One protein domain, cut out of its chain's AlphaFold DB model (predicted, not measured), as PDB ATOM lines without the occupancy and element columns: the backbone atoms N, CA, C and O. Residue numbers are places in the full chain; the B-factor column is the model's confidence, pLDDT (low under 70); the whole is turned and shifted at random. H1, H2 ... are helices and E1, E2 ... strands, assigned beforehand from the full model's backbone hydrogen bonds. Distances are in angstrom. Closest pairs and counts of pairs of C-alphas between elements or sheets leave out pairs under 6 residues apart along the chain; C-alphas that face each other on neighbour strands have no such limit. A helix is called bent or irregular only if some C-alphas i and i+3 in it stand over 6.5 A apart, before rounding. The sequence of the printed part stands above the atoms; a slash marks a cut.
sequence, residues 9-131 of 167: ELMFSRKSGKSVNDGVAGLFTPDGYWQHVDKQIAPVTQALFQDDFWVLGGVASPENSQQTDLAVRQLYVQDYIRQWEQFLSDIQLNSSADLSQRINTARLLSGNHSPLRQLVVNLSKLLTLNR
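Overview. This is residues 9 to 131 of the 167 residues of the protein "Type VI secretion system, core protein" of Plautia stali symbiont (UniProt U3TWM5). A long, thin rod of helices: H2 runs along its middle, H1 slants across the first part of H2 and reaches towards one end, and at the other end H3 and H4 make a corner, with H4 folding back loosely beside the later part of H2. A tiny two-strand ladder, E1 and E2, ties the start of the printed part to the stretch just after H2. The printed part has 123 residues, in the order E1, H1, H2, E2, H3, H4, mostly helix, with E1 and E2 antiparallel. It is extended, with a radius of gyration of the C-alphas of 21.6 A and spans of 75 by 28 by 16 A.

Along the chain. E1 is residues 12 to 14, with C-alpha 12 at (28.850, 4.267, -38.003). H1, residues 30 to 55, is 36.4 A long, with a kink of 40 degrees near residue 37; it is irregular, but only just, with C-alphas 35 and 38 7.0 A apart. H2, residues 65 to 90, is 37.6 A long. E2 is residues 91 to 93, H3 residues 99 to 110, 16.6 A, and H4 residues 115 to 127, 18.0 A, ending at C-alpha 127 (10.844, 2.490, -31.385).

Arrangement. E1 and E2 are antiparallel neighbours, with N 13 and O 92 within hydrogen-bond range at 2.9 A. H1, with residues 38 to 46 alone, touches H2, with residues 65 to 73 alone; the closest C-alphas, of Ile 41 and Asp 69, are 6.1 A apart, and they run opposite ways at a steep tilt of 45 degrees. H2 and H4 are close but not clearly touching; their closest C-alphas, of Trp 84 and Leu 127, are 8.0 A apart. H3 and H4 touch only at the corner, closest at the C-alphas of Leu 109 and Leu 116, 5.8 A. H2 and H3 are apart. Every O i to N i+4 pair is within hydrogen-bond range in H2 and H3; H1 has 16 of 22 and H4 8 of 9.

Size, cuts and confidence. The C-alphas farthest apart, of Gly 57 and Ser 100, are 74.7 A apart. The printed part has no cut, and the link from E1 to H1, 15 residues, is long. Mean pLDDT of the printed part is 80.0; residues 9 to 10, 56 to 63, 95 to 97, 113 and 130 to 131 are under 70.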
ATOM      1  N   GLU A   9      28.996   9.605 -36.261       66.50
ATOM      2  CA  GLU A   9      29.552   9.647 -37.623       66.50
ATOM      3  C   GLU A   9      30.940   9.008 -37.719       66.50
ATOM      4  O   GLU A   9      31.290   8.437 -38.748       66.50
ATOM      5  N   LEU A  10      31.725   9.043 -36.637       67.88
ATOM      6  CA  LEU A  10      33.049   8.423 -36.636       67.88
ATOM      7  C   LEU A  10      32.964   6.892 -36.622       67.88
ATOM      8  O   LEU A  10      33.836   6.220 -37.172       67.88
ATOM      9  N   MET A  11      31.934   6.334 -35.985       71.25
ATOM     10  CA  MET A  11      31.851   4.899 -35.688       71.25
ATOM     11  C   MET A  11      30.885   4.148 -36.609       71.25
ATOM     12  O   MET A  11      31.043   2.939 -36.799       71.25
ATOM     13  N   PHE A  12      29.909   4.848 -37.189       76.50
ATOM     14  CA  PHE A  12      28.850   4.267 -38.003       76.50
ATOM     15  C   PHE A  12      28.787   4.922 -39.384       76.50
ATOM     16  O   PHE A  12      28.919   6.136 -39.522       76.50
ATOM     17  N   SER A  13      28.517   4.112 -40.401       82.62
ATOM     18  CA  SER A  13      28.169   4.552 -41.753       82.62
ATOM     19  C   SER A  13      26.900   3.855 -42.217       82.62
ATOM     20  O   SER A  13      26.397   2.938 -41.563       82.62
ATOM     21  N   ARG A  14      26.373   4.298 -43.357       86.06
ATOM     22  CA  ARG A  14      25.263   3.638 -44.036       86.06
ATOM     23  C   ARG A  14      25.787   2.849 -45.231       86.06
ATOM     24  O   ARG A  14      26.597   3.376 -45.993       86.06
ATOM     25  N   LYS A  15      25.308   1.618 -45.428       84.38
ATOM     26  CA  LYS A  15      25.626   0.784 -46.606       84.38
ATOM     27  C   LYS A  15      25.252   1.495 -47.907       84.38
ATOM     28  O   LYS A  15      25.946   1.361 -48.906       84.38
ATOM     29  N   SER A  16      24.183   2.287 -47.872       83.31
ATOM     30  CA  SER A  16      23.708   3.122 -48.976       83.31
ATOM     31  C   SER A  16      24.589   4.340 -49.286       83.31
ATOM     32  O   SER A  16      24.335   5.022 -50.276       83.31
ATOM     33  N   GLY A  17      25.580   4.659 -48.446       78.56
ATOM     34  CA  GLY A  17      26.422   5.852 -48.586       78.56
ATOM     35  C   GLY A  17      25.752   7.166 -48.165       78.56
ATOM     36  O   GLY A  17      26.384   8.218 -48.228       78.56
ATOM     37  N   LYS A  18      24.491   7.128 -47.711       80.62
ATOM     38  CA  LYS A  18      23.807   8.291 -47.127       80.62
ATOM     39  C   LYS A  18      24.475   8.714 -45.818       80.62
ATOM     40  O   LYS A  18      25.074   7.891 -45.122       80.62
ATOM     41  N   SER A  19      24.321   9.983 -45.444       77.25
ATOM     42  CA  SER A  19      24.806  10.452 -44.146       77.25
ATOM     43  C   SER A  19      24.120   9.689 -43.009       77.25
ATOM     44  O   SER A  19      22.913   9.448 -43.048       77.25
ATOM     45  N   VAL A  20      24.869   9.314 -41.967       72.38
ATOM     46  CA  VAL A  20      24.273   8.724 -40.755       72.38
ATOM     47  C   VAL A  20      23.483   9.763 -39.944       72.38
ATOM     48  O   VAL A  20      22.636   9.399 -39.129       72.38
ATOM     49  N   ASN A  21      23.701  11.057 -40.213       72.06
ATOM     50  CA  ASN A  21      22.881  12.147 -39.689       72.06
ATOM     51  C   ASN A  21      21.526  12.287 -40.411       72.06
ATOM     52  O   ASN A  21      20.585  12.833 -39.821       72.06
ATOM     53  N   ASP A  22      21.385  11.732 -41.624       73.56
ATOM     54  CA  ASP A  22      20.088  11.568 -42.289       73.56
ATOM     55  C   ASP A  22      19.344  10.388 -41.659       73.56
ATOM     56  O   ASP A  22      19.391   9.247 -42.130       73.56
ATOM     57  N   GLY A  23      18.687  10.674 -40.538       74.56
ATOM     58  CA  GLY A  23      17.838   9.730 -39.823       74.56
ATOM     59  C   GLY A  23      16.528   9.408 -40.550       74.56
ATOM     60  O   GLY A  23      16.284   9.802 -41.691       74.56
ATOM     61  N   VAL A  24      15.651   8.698 -39.848       82.50
ATOM     62  CA  VAL A  24      14.270   8.457 -40.280       82.50
ATOM     63  C   VAL A  24      13.492   9.784 -40.344       82.50
ATOM     64  O   VAL A  24      13.741  10.694 -39.547       82.50
ATOM     65  N   ALA A  25      12.562   9.909 -41.300       85.25
ATOM     66  CA  ALA A  25      11.711  11.091 -41.428       85.25
ATOM     67  C   ALA A  25      10.962  11.370 -40.116       85.25
ATOM     68  O   ALA A  25      10.438  10.452 -39.489       85.25
ATOM     69  N   GLY A  26      10.884  12.649 -39.726       84.06
ATOM     70  CA  GLY A  26      10.336  13.065 -38.430       84.06
ATOM     71  C   GLY A  26       8.910  12.580 -38.170       84.06
ATOM     72  O   GLY A  26       8.558  12.363 -37.016       84.06
ATOM     73  N   LEU A  27       8.131  12.335 -39.231       87.19
ATOM     74  CA  LEU A  27       6.804  11.730 -39.150       87.19
ATOM     75  C   LEU A  27       6.843  10.399 -38.388       87.19
ATOM     76  O   LEU A  27       6.075  10.233 -37.453       87.19
ATOM     77  N   PHE A  28       7.803   9.521 -38.699       88.00
ATOM     78  CA  PHE A  28       7.988   8.211 -38.064       88.00
ATOM     79  C   PHE A  28       8.838   8.297 -36.788       88.00
ATOM     80  O   PHE A  28       9.728   7.482 -36.543       88.00
ATOM     81  N   THR A  29       8.544   9.287 -35.952       87.88
ATOM     82  CA  THR A  29       9.038   9.376 -34.573       87.88
ATOM     83  C   THR A  29       7.847   9.413 -33.613       87.88
ATOM     84  O   THR A  29       6.740   9.737 -34.051       87.88
ATOM     85  N   PRO A  30       8.023   9.114 -32.313       85.25
ATOM     86  CA  PRO A  30       6.932   9.227 -31.345       85.25
ATOM     87  C   PRO A  30       6.302  10.626 -31.335       85.25
ATOM     88  O   PRO A  30       5.080  10.749 -31.375       85.25
ATOM     89  N   ASP A  31       7.126  11.677 -31.367       86.00
ATOM     90  CA  ASP A  31       6.647  13.057 -31.478       86.00
ATOM     91  C   ASP A  31       5.910  13.300 -32.799       86.00
ATOM     92  O   ASP A  31       4.811  13.845 -32.790       86.00
ATOM     93  N   GLY A  32       6.454  12.842 -33.928       86.50
ATOM     94  CA  GLY A  32       5.796  12.960 -35.234       86.50
ATOM     95  C   GLY A  32       4.416  12.305 -35.266       86.50
ATOM     96  O   GLY A  32       3.451  12.895 -35.759       86.50
ATOM     97  N   TYR A  33       4.300  11.121 -34.667       88.62
ATOM     98  CA  TYR A  33       3.034  10.418 -34.559       88.62
ATOM     99  C   TYR A  33       2.029  11.189 -33.697       88.62
ATOM    100  O   TYR A  33       0.946  11.528 -34.170       88.62
ATOM    101  N   TRP A  34       2.381  11.514 -32.449       87.31
ATOM    102  CA  TRP A  34       1.438  12.113 -31.498       87.31
ATOM    103  C   TRP A  34       1.120  13.581 -31.781       87.31
ATOM    104  O   TRP A  34       0.014  14.048 -31.504       87.31
ATOM    105  N   GLN A  35       2.082  14.339 -32.302       87.88
ATOM    106  CA  GLN A  35       1.900  15.767 -32.543       87.88
ATOM    107  C   GLN A  35       1.222  16.051 -33.883       87.88
ATOM    108  O   GLN A  35       0.535  17.071 -33.977       87.88
ATOM    109  N   HIS A  36       1.360  15.156 -34.871       88.56
ATOM    110  CA  HIS A  36       0.829  15.354 -36.221       88.56
ATOM    111  C   HIS A  36      -0.114  14.235 -36.663       88.56
ATOM    112  O   HIS A  36      -1.295  14.501 -36.858       88.56
ATOM    113  N   VAL A  37       0.370  12.999 -36.810       88.75
ATOM    114  CA  VAL A  37      -0.394  11.912 -37.454       88.75
ATOM    115  C   VAL A  37      -1.692  11.609 -36.705       88.75
ATOM    116  O   VAL A  37      -2.764  11.705 -37.289       88.75
ATOM    117  N   ASP A  38      -1.614  11.325 -35.405       87.81
ATOM    118  CA  ASP A  38      -2.757  10.964 -34.553       87.81
ATOM    119  C   ASP A  38      -3.891  11.998 -34.617       87.81
ATOM    120  O   ASP A  38      -5.069  11.642 -34.637       87.81
ATOM    121  N   LYS A  39      -3.528  13.283 -34.713       89.38
ATOM    122  CA  LYS A  39      -4.472  14.408 -34.769       89.38
ATOM    123  C   LYS A  39      -5.092  14.616 -36.147       89.38
ATOM    124  O   LYS A  39      -6.141  15.241 -36.236       89.38
ATOM    125  N   GLN A  40      -4.432  14.147 -37.204       88.31
ATOM    126  CA  GLN A  40      -4.855  14.356 -38.589       88.31
ATOM    127  C   GLN A  40      -5.675  13.191 -39.146       88.31
ATOM    128  O   GLN A  40      -6.387  13.387 -40.122       88.31
ATOM    129  N   ILE A  41      -5.631  12.006 -38.528       87.44
ATOM    130  CA  ILE A  41      -6.372  10.833 -39.021       87.44
ATOM    131  C   ILE A  41      -7.878  11.119 -39.090       87.44
ATOM    132  O   ILE A  41      -8.422  11.133 -40.187       87.44
ATOM    133  N   ALA A  42      -8.514  11.442 -37.961       85.56
ATOM    134  CA  ALA A  42      -9.957  11.699 -37.897       85.56
ATOM    135  C   ALA A  42     -10.456  12.842 -38.815       85.56
ATOM    136  O   ALA A  42     -11.467  12.661 -39.493       85.56
ATOM    137  N   PRO A  43      -9.812  14.029 -38.882       85.88
ATOM    138  CA  PRO A  43     -10.285  15.082 -39.781       85.88
ATOM    139  C   PRO A  43     -10.110  14.724 -41.263       85.88
ATOM    140  O   PRO A  43     -10.954  15.103 -42.071       85.88
ATOM    141  N   VAL A  44      -9.054  13.989 -41.631       85.12
ATOM    142  CA  VAL A  44      -8.818  13.586 -43.025       85.12
ATOM    143  C   VAL A  44      -9.795  12.496 -43.456       85.12
ATOM    144  O   VAL A  44     -10.400  12.622 -44.518       85.12
ATOM    145  N   THR A  45      -9.997  11.454 -42.644       84.00
ATOM    146  CA  THR A  45     -10.963  10.384 -42.950       84.00
ATOM    147  C   THR A  45     -12.384  10.933 -43.043       84.00
ATOM    148  O   THR A  45     -13.116  10.580 -43.964       84.00
ATOM    149  N   GLN A  46     -12.751  11.870 -42.163       83.75
ATOM    150  CA  GLN A  46     -14.047  12.544 -42.222       83.75
ATOM    151  C   GLN A  46     -14.212  13.401 -43.483       83.75
ATOM    152  O   GLN A  46     -15.284  13.384 -44.083       83.75
ATOM    153  N   ALA A  47     -13.189  14.161 -43.886       82.62
ATOM    154  CA  ALA A  47     -13.250  14.975 -45.100       82.62
ATOM    155  C   ALA A  47     -13.417  14.101 -46.352       82.62
ATOM    156  O   ALA A  47     -14.302  14.363 -47.162       82.62
ATOM    157  N   LEU A  48     -12.639  13.019 -46.454       81.31
ATOM    158  CA  LEU A  48     -12.738  12.058 -47.555       81.31
ATOM    159  C   LEU A  48     -14.118  11.399 -47.612       81.31
ATOM    160  O   LEU A  48     -14.704  11.297 -48.684       81.31
ATOM    161  N   PHE A  49     -14.675  11.017 -46.459       80.19
ATOM    162  CA  PHE A  49     -16.029  10.473 -46.408       80.19
ATOM    163  C   PHE A  49     -17.067  11.469 -46.937       80.19
ATOM    164  O   PHE A  49     -17.970  11.069 -47.663       80.19
ATOM    165  N   GLN A  50     -16.959  12.757 -46.596       78.62
ATOM    166  CA  GLN A  50     -17.908  13.778 -47.060       78.62
ATOM    167  C   GLN A  50     -17.797  14.045 -48.567       78.62
ATOM    168  O   GLN A  50     -18.822  14.247 -49.220       78.62
ATOM    169  N   ASP A  51     -16.582  14.010 -49.117       78.00
ATOM    170  CA  ASP A  51     -16.354  14.124 -50.560       78.00
ATOM    171  C   ASP A  51     -16.956  12.919 -51.307       78.00
ATOM    172  O   ASP A  51     -17.675  13.086 -52.298       78.00
ATOM    173  N   ASP A  52     -16.750  11.707 -50.784       73.88
ATOM    174  CA  ASP A  52     -17.299  10.475 -51.358       73.88
ATOM    175  C   ASP A  52     -18.817  10.368 -51.162       73.88
ATOM    176  O   ASP A  52     -19.517   9.824 -52.016       73.88
ATOM    177  N   PHE A  53     -19.366  10.928 -50.081       73.44
ATOM    178  CA  PHE A  53     -20.803  10.908 -49.795       73.44
ATOM    179  C   PHE A  53     -21.620  11.559 -50.918       73.44
ATOM    180  O   PHE A  53     -22.708  11.077 -51.259       73.44
ATOM    181  N   TRP A  54     -21.080  12.616 -51.536       74.12
ATOM    182  CA  TRP A  54     -21.686  13.247 -52.708       74.12
ATOM    183  C   TRP A  54     -21.670  12.322 -53.935       74.12
ATOM    184  O   TRP A  54     -22.681  12.208 -54.629       74.12
ATOM    185  N   VAL A  55     -20.563  11.611 -54.176       71.75
ATOM    186  CA  VAL A  55     -20.420  10.669 -55.304       71.75
ATOM    187  C   VAL A  55     -21.309   9.433 -55.120       71.75
ATOM    188  O   VAL A  55     -21.861   8.910 -56.087       71.75
ATOM    189  N   LEU A  56     -21.496   8.988 -53.877       68.25
ATOM    190  CA  LEU A  56     -22.284   7.808 -53.520       68.25
ATOM    191  C   LEU A  56     -23.796   8.086 -53.440       68.25
ATOM    192  O   LEU A  56     -24.551   7.213 -53.023       68.25
ATOM    193  N   GLY A  57     -24.264   9.277 -53.829       66.50
ATOM    194  CA  GLY A  57     -25.696   9.590 -53.918       66.50
ATOM    195  C   GLY A  57     -26.439   9.534 -52.578       66.50
ATOM    196  O   GLY A  57     -27.639   9.267 -52.555       66.50
ATOM    197  N   GLY A  58     -25.736   9.742 -51.459       63.22
ATOM    198  CA  GLY A  58     -26.324   9.775 -50.117       63.22
ATOM    199  C   GLY A  58     -26.792   8.428 -49.546       63.22
ATOM    200  O   GLY A  58     -27.414   8.414 -48.487       63.22
ATOM    201  N   VAL A  59     -26.503   7.301 -50.212       56.50
ATOM    202  CA  VAL A  59     -26.826   5.940 -49.719       56.50
ATOM    203  C   VAL A  59     -25.682   5.280 -48.945       56.50
ATOM    204  O   VAL A  59     -25.845   4.178 -48.421       56.50
ATOM    205  N   ALA A  60     -24.532   5.945 -48.840       58.97
ATOM    206  CA  ALA A  60     -23.451   5.491 -47.985       58.97
ATOM    207  C   ALA A  60     -23.834   5.723 -46.519       58.97
ATOM    208  O   ALA A  60     -23.800   6.851 -46.025       58.97
ATOM    209  N   SER A  61     -24.193   4.650 -45.808       57.53
ATOM    210  CA  SER A  61     -24.103   4.670 -44.348       57.53
ATOM    211  C   SER A  61     -22.675   5.060 -43.981       57.53
ATOM    212  O   SER A  61     -21.755   4.569 -44.641       57.53
ATOM    213  N   PRO A  62     -22.461   5.907 -42.961       57.53
ATOM    214  CA  PRO A  62     -21.123   6.106 -42.444       57.53
ATOM    215  C   PRO A  62     -20.594   4.723 -42.080       57.53
ATOM    216  O   PRO A  62     -21.086   4.093 -41.140       57.53
ATOM    217  N   GLU A  63     -19.631   4.212 -42.855       61.62
ATOM    218  CA  GLU A  63     -18.737   3.198 -42.320       61.62
ATOM    219  C   GLU A  63     -18.295   3.721 -40.960       61.62
ATOM    220  O   GLU A  63     -18.113   4.930 -40.791       61.62
ATOM    221  N   ASN A  64     -18.228   2.834 -39.972       71.00
ATOM    222  CA  ASN A  64     -17.926   3.238 -38.613       71.00
ATOM    223  C   ASN A  64     -16.589   3.990 -38.656       71.00
ATOM    224  O   ASN A  64     -15.554   3.360 -38.831       71.00
ATOM    225  N   SER A  65     -16.604   5.325 -38.590       74.94
ATOM    226  CA  SER A  65     -15.436   6.168 -38.896       74.94
ATOM    227  C   SER A  65     -14.250   5.808 -38.008       74.94
ATOM    228  O   SER A  65     -13.097   5.835 -38.423       74.94
ATOM    229  N   GLN A  66     -14.562   5.318 -36.810       80.19
ATOM    230  CA  GLN A  66     -13.630   4.713 -35.873       80.19
ATOM    231  C   GLN A  66     -12.872   3.508 -36.456       80.19
ATOM    232  O   GLN A  66     -11.682   3.355 -36.211       80.19
ATOM    233  N   GLN A  67     -13.528   2.643 -37.226       83.81
ATOM    234  CA  GLN A  67     -12.915   1.495 -37.891       83.81
ATOM    235  C   GLN A  67     -11.975   1.930 -39.022       83.81
ATOM    236  O   GLN A  67     -10.875   1.388 -39.129       83.81
ATOM    237  N   THR A  68     -12.358   2.936 -39.811       85.25
ATOM    238  CA  THR A  68     -11.486   3.534 -40.835       85.25
ATOM    239  C   THR A  68     -10.264   4.190 -40.189       85.25
ATOM    240  O   THR A  68      -9.134   3.928 -40.597       85.25
ATOM    241  N   ASP A  69     -10.461   4.957 -39.115       86.94
ATOM    242  CA  ASP A  69      -9.375   5.566 -38.344       86.94
ATOM    243  C   ASP A  69      -8.410   4.510 -37.788       86.94
ATOM    244  O   ASP A  69      -7.189   4.669 -37.868       86.94
ATOM    245  N   LEU A  70      -8.936   3.409 -37.243       87.19
ATOM    246  CA  LEU A  70      -8.133   2.283 -36.761       87.19
ATOM    247  C   LEU A  70      -7.342   1.615 -37.892       87.19
ATOM    248  O   LEU A  70      -6.165   1.304 -37.701       87.19
ATOM    249  N   ALA A  71      -7.941   1.442 -39.070       88.38
ATOM    250  CA  ALA A  71      -7.252   0.894 -40.234       88.38
ATOM    251  C   ALA A  71      -6.095   1.802 -40.684       88.38
ATOM    252  O   ALA A  71      -4.982   1.320 -40.911       88.38
ATOM    253  N   VAL A  72      -6.308   3.123 -40.727       90.25
ATOM    254  CA  VAL A  72      -5.254   4.101 -41.050       90.25
ATOM    255  C   VAL A  72      -4.130   4.058 -40.013       90.25
ATOM    256  O   VAL A  72      -2.955   4.024 -40.381       90.25
ATOM    257  N   ARG A  73      -4.460   3.983 -38.715       90.38
ATOM    258  CA  ARG A  73      -3.463   3.808 -37.639       90.38
ATOM    259  C   ARG A  73      -2.646   2.532 -37.833       90.38
ATOM    260  O   ARG A  73      -1.429   2.553 -37.663       90.38
ATOM    261  N   GLN A  74      -3.288   1.428 -38.208       90.69
ATOM    262  CA  GLN A  74      -2.608   0.155 -38.431       90.69
ATOM    263  C   GLN A  74      -1.673   0.199 -39.647       90.69
ATOM    264  O   GLN A  74      -0.568  -0.343 -39.584       90.69
ATOM    265  N   LEU A  75      -2.086   0.845 -40.741       92.38
ATOM    266  CA  LEU A  75      -1.223   1.077 -41.904       92.38
ATOM    267  C   LEU A  75      -0.016   1.932 -41.524       92.38
ATOM    268  O   LEU A  75       1.120   1.553 -41.797       92.38
ATOM    269  N   TYR A  76      -0.252   3.018 -40.787       92.25
ATOM    270  CA  TYR A  76       0.816   3.877 -40.303       92.25
ATOM    271  C   TYR A  76       1.844   3.116 -39.450       92.25
ATOM    272  O   TYR A  76       3.046   3.277 -39.647       92.25
ATOM    273  N   VAL A  77       1.403   2.255 -38.525       91.06
ATOM    274  CA  VAL A  77       2.315   1.443 -37.696       91.06
ATOM    275  C   VAL A  77       3.122   0.455 -38.543       91.06
ATOM    276  O   VAL A  77       4.300   0.230 -38.265       91.06
ATOM    277  N   GLN A  78       2.539  -0.121 -39.595       93.25
ATOM    278  CA  GLN A  78       3.295  -0.976 -40.512       93.25
ATOM    279  C   GLN A  78       4.384  -0.191 -41.249       93.25
ATOM    280  O   GLN A  78       5.516  -0.666 -41.342       93.25
ATOM    281  N   ASP A  79       4.070   1.008 -41.734       92.38
ATOM    282  CA  ASP A  79       5.046   1.871 -42.405       92.38
ATOM    283  C   ASP A  79       6.129   2.360 -41.444       92.38
ATOM    284  O   ASP A  79       7.308   2.391 -41.800       92.38
ATOM    285  N   TYR A  80       5.750   2.644 -40.197       90.94
ATOM    286  CA  TYR A  80       6.675   2.939 -39.112       90.94
ATOM    287  C   TYR A  80       7.729   1.835 -38.982       90.94
ATOM    288  O   TYR A  80       8.925   2.102 -39.083       90.94
ATOM    289  N   ILE A  81       7.291   0.582 -38.824       90.00
ATOM    290  CA  ILE A  81       8.186  -0.572 -38.692       90.00
ATOM    291  C   ILE A  81       9.084  -0.700 -39.925       90.00
ATOM    292  O   ILE A  81      10.303  -0.774 -39.774       90.00
ATOM    293  N   ARG A  82       8.517  -0.655 -41.138       92.44
ATOM    294  CA  ARG A  82       9.288  -0.777 -42.389       92.44
ATOM    295  C   ARG A  82      10.378   0.285 -42.492       92.44
ATOM    296  O   ARG A  82      11.517  -0.032 -42.833       92.44
ATOM    297  N   GLN A  83      10.051   1.538 -42.185       90.06
ATOM    298  CA  GLN A  83      10.997   2.641 -42.292       90.06
ATOM    299  C   GLN A  83      12.160   2.491 -41.301       90.06
ATOM    300  O   GLN A  83      13.309   2.793 -41.647       90.06
ATOM    301  N   TRP A  84      11.871   1.995 -40.096       89.50
ATOM    302  CA  TRP A  84      12.876   1.702 -39.079       89.50
ATOM    303  C   TRP A  84      13.726   0.478 -39.426       89.50
ATOM    304  O   TRP A  84      14.946   0.549 -39.300       89.50
ATOM    305  N   GLU A  85      13.142  -0.610 -39.929       89.75
ATOM    306  CA  GLU A  85      13.897  -1.784 -40.388       89.75
ATOM    307  C   GLU A  85      14.853  -1.438 -41.534       89.75
ATOM    308  O   GLU A  85      16.024  -1.826 -41.518       89.75
ATOM    309  N   GLN A  86      14.393  -0.650 -42.510       89.44
ATOM    310  CA  GLN A  86      15.236  -0.166 -43.602       89.44
ATOM    311  C   GLN A  86      16.397   0.684 -43.089       89.44
ATOM    312  O   GLN A  86      17.529   0.524 -43.532       89.44
ATOM    313  N   PHE A  87      16.137   1.582 -42.140       86.25
ATOM    314  CA  PHE A  87      17.184   2.421 -41.571       86.25
ATOM    315  C   PHE A  87      18.201   1.604 -40.759       86.25
ATOM    316  O   PHE A  87      19.405   1.757 -40.946       86.25
ATOM    317  N   LEU A  88      17.733   0.698 -39.897       85.69
ATOM    318  CA  LEU A  88      18.592  -0.130 -39.050       85.69
ATOM    319  C   LEU A  88      19.417  -1.136 -39.854       85.69
ATOM    320  O   LEU A  88      20.587  -1.346 -39.546       85.69
ATOM    321  N   SER A  89      18.838  -1.728 -40.899       88.25
ATOM    322  CA  SER A  89      19.556  -2.647 -41.790       88.25
ATOM    323  C   SER A  89      20.624  -1.951 -42.636       88.25
ATOM    324  O   SER A  89      21.583  -2.601 -43.069       88.25
ATOM    325  N   ASP A  90      20.487  -0.643 -42.845       87.38
ATOM    326  CA  ASP A  90      21.436   0.188 -43.577       87.38
ATOM    327  C   ASP A  90      22.609   0.656 -42.699       87.38
ATOM    328  O   ASP A  90      23.688   0.916 -43.222       87.38
ATOM    329  N   ILE A  91      22.451   0.713 -41.371       84.62
ATOM    330  CA  ILE A  91      23.544   1.073 -40.457       84.62
ATOM    331  C   ILE A  91      24.590  -0.047 -40.401       84.62
ATOM    332  O   ILE A  91      24.286  -1.224 -40.204       84.62
ATOM    333  N   GLN A  92      25.856   0.341 -40.515       83.38
ATOM    334  CA  GLN A  92      27.005  -0.535 -40.332       83.38
ATOM    335  C   GLN A  92      28.109   0.159 -39.533       83.38
ATOM    336  O   GLN A  92      28.157   1.384 -39.423       83.38
ATOM    337  N   LEU A  93      29.019  -0.643 -38.985       78.81
ATOM    338  CA  LEU A  93      30.218  -0.145 -38.326       78.81
ATOM    339  C   LEU A  93      31.265   0.261 -39.366       78.81
ATOM    340  O   LEU A  93      31.488  -0.462 -40.340       78.81
ATOM    341  N   ASN A  94      31.964   1.363 -39.119       74.31
ATOM    342  CA  ASN A  94      33.121   1.730 -39.927       74.31
ATOM    343  C   ASN A  94      34.246   0.712 -39.682       74.31
ATOM    344  O   ASN A  94      34.800   0.624 -38.584       74.31
ATOM    345  N   SER A  95      34.564  -0.089 -40.700       65.75
ATOM    346  CA  SER A  95      35.651  -1.066 -40.627       65.75
ATOM    347  C   SER A  95      36.992  -0.380 -40.887       65.75
ATOM    348  O   SER A  95      37.150   0.324 -41.883       65.75
ATOM    349  N   SER A  96      37.964  -0.595 -39.999       64.12
ATOM    350  CA  SER A  96      39.365  -0.213 -40.208       64.12
ATOM    351  C   SER A  96      40.178  -1.449 -40.594       64.12
ATOM    352  O   SER A  96      39.953  -2.536 -40.059       64.12
ATOM    353  N   ALA A  97      41.121  -1.293 -41.529       68.44
ATOM    354  CA  ALA A  97      42.020  -2.375 -41.946       68.44
ATOM    355  C   ALA A  97      43.073  -2.726 -40.872       68.44
ATOM    356  O   ALA A  97      43.668  -3.800 -40.919       68.44
ATOM    357  N   ASP A  98      43.285  -1.842 -39.895       80.50
ATOM    358  CA  ASP A  98      44.295  -1.983 -38.850       80.50
ATOM    359  C   ASP A  98      43.766  -2.718 -37.601       80.50
ATOM    360  O   ASP A  98      42.720  -2.382 -37.037       80.50
ATOM    361  N   LEU A  99      44.508  -3.727 -37.131       78.50
ATOM    362  CA  LEU A  99      44.107  -4.548 -35.985       78.50
ATOM    363  C   LEU A  99      44.092  -3.753 -34.671       78.50
ATOM    364  O   LEU A  99      43.193  -3.951 -33.849       78.50
ATOM    365  N   SER A 100      45.052  -2.849 -34.467       80.75
ATOM    366  CA  SER A 100      45.126  -2.023 -33.259       80.75
ATOM    367  C   SER A 100      43.945  -1.057 -33.181       80.75
ATOM    368  O   SER A 100      43.346  -0.900 -32.113       80.75
ATOM    369  N   GLN A 101      43.536  -0.491 -34.317       77.44
ATOM    370  CA  GLN A 101      42.345   0.344 -34.427       77.44
ATOM    371  C   GLN A 101      41.065  -0.451 -34.137       77.44
ATOM    372  O   GLN A 101      40.237   0.008 -33.351       77.44
ATOM    373  N   ARG A 102      40.936  -1.687 -34.643       77.25
ATOM    374  CA  ARG A 102      39.805  -2.583 -34.314       77.25
ATOM    375  C   ARG A 102      39.721  -2.901 -32.818       77.25
ATOM    376  O   ARG A 102      38.630  -2.875 -32.248       77.25
ATOM    377  N   ILE A 103      40.856  -3.166 -32.167       81.06
ATOM    378  CA  ILE A 103      40.920  -3.415 -30.716       81.06
ATOM    379  C   ILE A 103      40.511  -2.162 -29.932       81.06
ATOM    380  O   ILE A 103      39.766  -2.263 -28.955       81.06
ATOM    381  N   ASN A 104      40.967  -0.980 -30.356       79.06
ATOM    382  CA  ASN A 104      40.614   0.278 -29.705       79.06
ATOM    383  C   ASN A 104      39.114   0.586 -29.842       79.06
ATOM    384  O   ASN A 104      38.452   0.873 -28.844       79.06
ATOM    385  N   THR A 105      38.546   0.422 -31.041       78.12
ATOM    386  CA  THR A 105      37.103   0.570 -31.278       78.12
ATOM    387  C   THR A 105      36.297  -0.406 -30.424       78.12
ATOM    388  O   THR A 105      35.344   0.006 -29.771       78.12
ATOM    389  N   ALA A 106      36.697  -1.678 -30.336       79.62
ATOM    390  CA  ALA A 106      36.012  -2.657 -29.490       79.62
ATOM    391  C   ALA A 106      36.034  -2.267 -28.000       79.62
ATOM    392  O   ALA A 106      35.020  -2.386 -27.314       79.62
ATOM    393  N   ARG A 107      37.161  -1.747 -27.492       80.12
ATOM    394  CA  ARG A 107      37.247  -1.234 -26.113       80.12
ATOM    395  C   ARG A 107      36.369  -0.007 -25.900       80.12
ATOM    396  O   ARG A 107      35.723   0.086 -24.862       80.12
ATOM    397  N   LEU A 108      36.317   0.906 -26.869       79.31
ATOM    398  CA  LEU A 108      35.475   2.099 -26.793       79.31
ATOM    399  C   LEU A 108      33.982   1.735 -26.801       79.31
ATOM    400  O   LEU A 108      33.209   2.278 -26.014       79.31
ATOM    401  N   LEU A 109      33.583   0.764 -27.629       77.62
ATOM    402  CA  LEU A 109      32.212   0.251 -27.684       77.62
ATOM    403  C   LEU A 109      31.811  -0.525 -26.425       77.62
ATOM    404  O   LEU A 109      30.636  -0.512 -26.079       77.62
ATOM    405  N   SER A 110      32.749  -1.158 -25.721       79.94
ATOM    406  CA  SER A 110      32.483  -1.900 -24.475       79.94
ATOM    407  C   SER A 110      32.751  -1.088 -23.202       79.94
ATOM    408  O   SER A 110      32.506  -1.568 -22.097       79.94
ATOM    409  N   GLY A 111      33.282   0.129 -23.336       79.94
ATOM    410  CA  GLY A 111      33.675   0.971 -22.212       79.94
ATOM    411  C   GLY A 111      32.490   1.534 -21.423       79.94
ATOM    412  O   GLY A 111      31.334   1.488 -21.842       79.94
ATOM    413  N   ASN A 112      32.785   2.155 -20.278       73.31
ATOM    414  CA  ASN A 112      31.768   2.716 -19.380       73.31
ATOM    415  C   ASN A 112      30.907   3.828 -20.027       73.31
ATOM    416  O   ASN A 112      29.770   4.043 -19.619       73.31
ATOM    417  N   HIS A 113      31.425   4.497 -21.065       68.25
ATOM    418  CA  HIS A 113      30.712   5.456 -21.924       68.25
ATOM    419  C   HIS A 113      30.451   4.879 -23.328       68.25
ATOM    420  O   HIS A 113      30.628   5.564 -24.327       68.25
ATOM    421  N   SER A 114      30.046   3.607 -23.400       75.88
ATOM    422  CA  SER A 114      29.742   2.904 -24.651       75.88
ATOM    423  C   SER A 114      28.775   3.691 -25.558       75.88
ATOM    424  O   SER A 114      27.600   3.855 -25.197       75.88
ATOM    425  N   PRO A 115      29.217   4.109 -26.762       73.56
ATOM    426  CA  PRO A 115      28.342   4.700 -27.776       73.56
ATOM    427  C   PRO A 115      27.267   3.720 -28.259       73.56
ATOM    428  O   PRO A 115      26.156   4.124 -28.584       73.56
ATOM    429  N   LEU A 116      27.567   2.416 -28.251       76.94
ATOM    430  CA  LEU A 116      26.617   1.370 -28.635       76.94
ATOM    431  C   LEU A 116      25.464   1.275 -27.637       76.94
ATOM    432  O   LEU A 116      24.303   1.225 -28.033       76.94
ATOM    433  N   ARG A 117      25.765   1.338 -26.336       81.12
ATOM    434  CA  ARG A 117      24.731   1.404 -25.300       81.12
ATOM    435  C   ARG A 117      23.875   2.661 -25.455       81.12
ATOM    436  O   ARG A 117      22.655   2.567 -25.365       81.12
ATOM    437  N   GLN A 118      24.489   3.823 -25.694       79.31
ATOM    438  CA  GLN A 118      23.745   5.070 -25.914       79.31
ATOM    439  C   GLN A 118      22.832   4.980 -27.142       79.31
ATOM    440  O   GLN A 118      21.674   5.383 -27.059       79.31
ATOM    441  N   LEU A 119      23.316   4.394 -28.240       78.19
ATOM    442  CA  LEU A 119      22.523   4.165 -29.445       78.19
ATOM    443  C   LEU A 119      21.305   3.285 -29.149       78.19
ATOM    444  O   LEU A 119      20.193   3.671 -29.489       78.19
ATOM    445  N   VAL A 120      21.489   2.148 -28.470       82.25
ATOM    446  CA  VAL A 120      20.388   1.232 -28.119       82.25
ATOM    447  C   VAL A 120      19.360   1.914 -27.210       82.25
ATOM    448  O   VAL A 120      18.160   1.787 -27.440       82.25
ATOM    449  N   VAL A 121      19.810   2.677 -26.209       83.44
ATOM    450  CA  VAL A 121      18.921   3.416 -25.292       83.44
ATOM    451  C   VAL A 121      18.161   4.539 -26.002       83.44
ATOM    452  O   VAL A 121      17.003   4.794 -25.687       83.44
ATOM    453  N   ASN A 122      18.783   5.237 -26.951       80.94
ATOM    454  CA  ASN A 122      18.085   6.250 -27.741       80.94
ATOM    455  C   ASN A 122      17.104   5.608 -28.722       80.94
ATOM    456  O   ASN A 122      15.986   6.090 -28.885       80.94
ATOM    457  N   LEU A 123      17.497   4.494 -29.335       82.31
ATOM    458  CA  LEU A 123      16.666   3.765 -30.278       82.31
ATOM    459  C   LEU A 123      15.426   3.168 -29.598       82.31
ATOM    460  O   LEU A 123      14.345   3.232 -30.174       82.31
ATOM    461  N   SER A 124      15.534   2.668 -28.362       83.88
ATOM    462  CA  SER A 124      14.374   2.136 -27.628       83.88
ATOM    463  C   SER A 124      13.300   3.197 -27.373       83.88
ATOM    464  O   SER A 124      12.112   2.902 -27.492       83.88
ATOM    465  N   LYS A 125      13.703   4.443 -27.092       80.81
ATOM    466  CA  LYS A 125      12.788   5.588 -26.942       80.81
ATOM    467  C   LYS A 125      12.060   5.918 -28.239       80.81
ATOM    468  O   LYS A 125      10.904   6.311 -28.194       80.81
ATOM    469  N   LEU A 126      12.729   5.762 -29.380       78.19
ATOM    470  CA  LEU A 126      12.141   6.045 -30.687       78.19
ATOM    471  C   LEU A 126      11.244   4.901 -31.153       78.19
ATOM    472  O   LEU A 126      10.153   5.147 -31.633       78.19
ATOM    473  N   LEU A 127      11.644   3.648 -30.968       80.50
ATOM    474  CA  LEU A 127      10.844   2.490 -31.385       80.50
ATOM    475  C   LEU A 127       9.586   2.284 -30.532       80.50
ATOM    476  O   LEU A 127       8.657   1.598 -30.951       80.50
ATOM    477  N   THR A 128       9.549   2.870 -29.339       77.12
ATOM    478  CA  THR A 128       8.418   2.739 -28.430       77.12
ATOM    479  C   THR A 128       7.386   3.823 -28.726       77.12
ATOM    480  O   THR A 128       7.513   4.962 -28.286       77.12
ATOM    481  N   LEU A 129       6.309   3.443 -29.419       70.62
ATOM    482  CA  LEU A 129       5.121   4.281 -29.639       70.62
ATOM    483  C   LEU A 129       4.180   4.329 -28.427       70.62
ATOM    484  O   LEU A 129       3.003   4.665 -28.550       70.62
ATOM    485  N   ASN A 130       4.678   3.997 -27.238       61.56
ATOM    486  CA  ASN A 130       3.881   4.105 -26.033       61.56
ATOM    487  C   ASN A 130       3.902   5.560 -25.572       61.56
ATOM    488  O   ASN A 130       4.943   6.080 -25.165       61.56
ATOM    489  N   ARG A 131       2.737   6.211 -25.585       55.44
ATOM    490  CA  ARG A 131       2.527   7.326 -24.671       55.44
ATOM    491  C   ARG A 131       2.677   6.677 -23.295       55.44
ATOM    492  O   ARG A 131       1.830   5.873 -22.917       55.44
TER     493      ARG A 131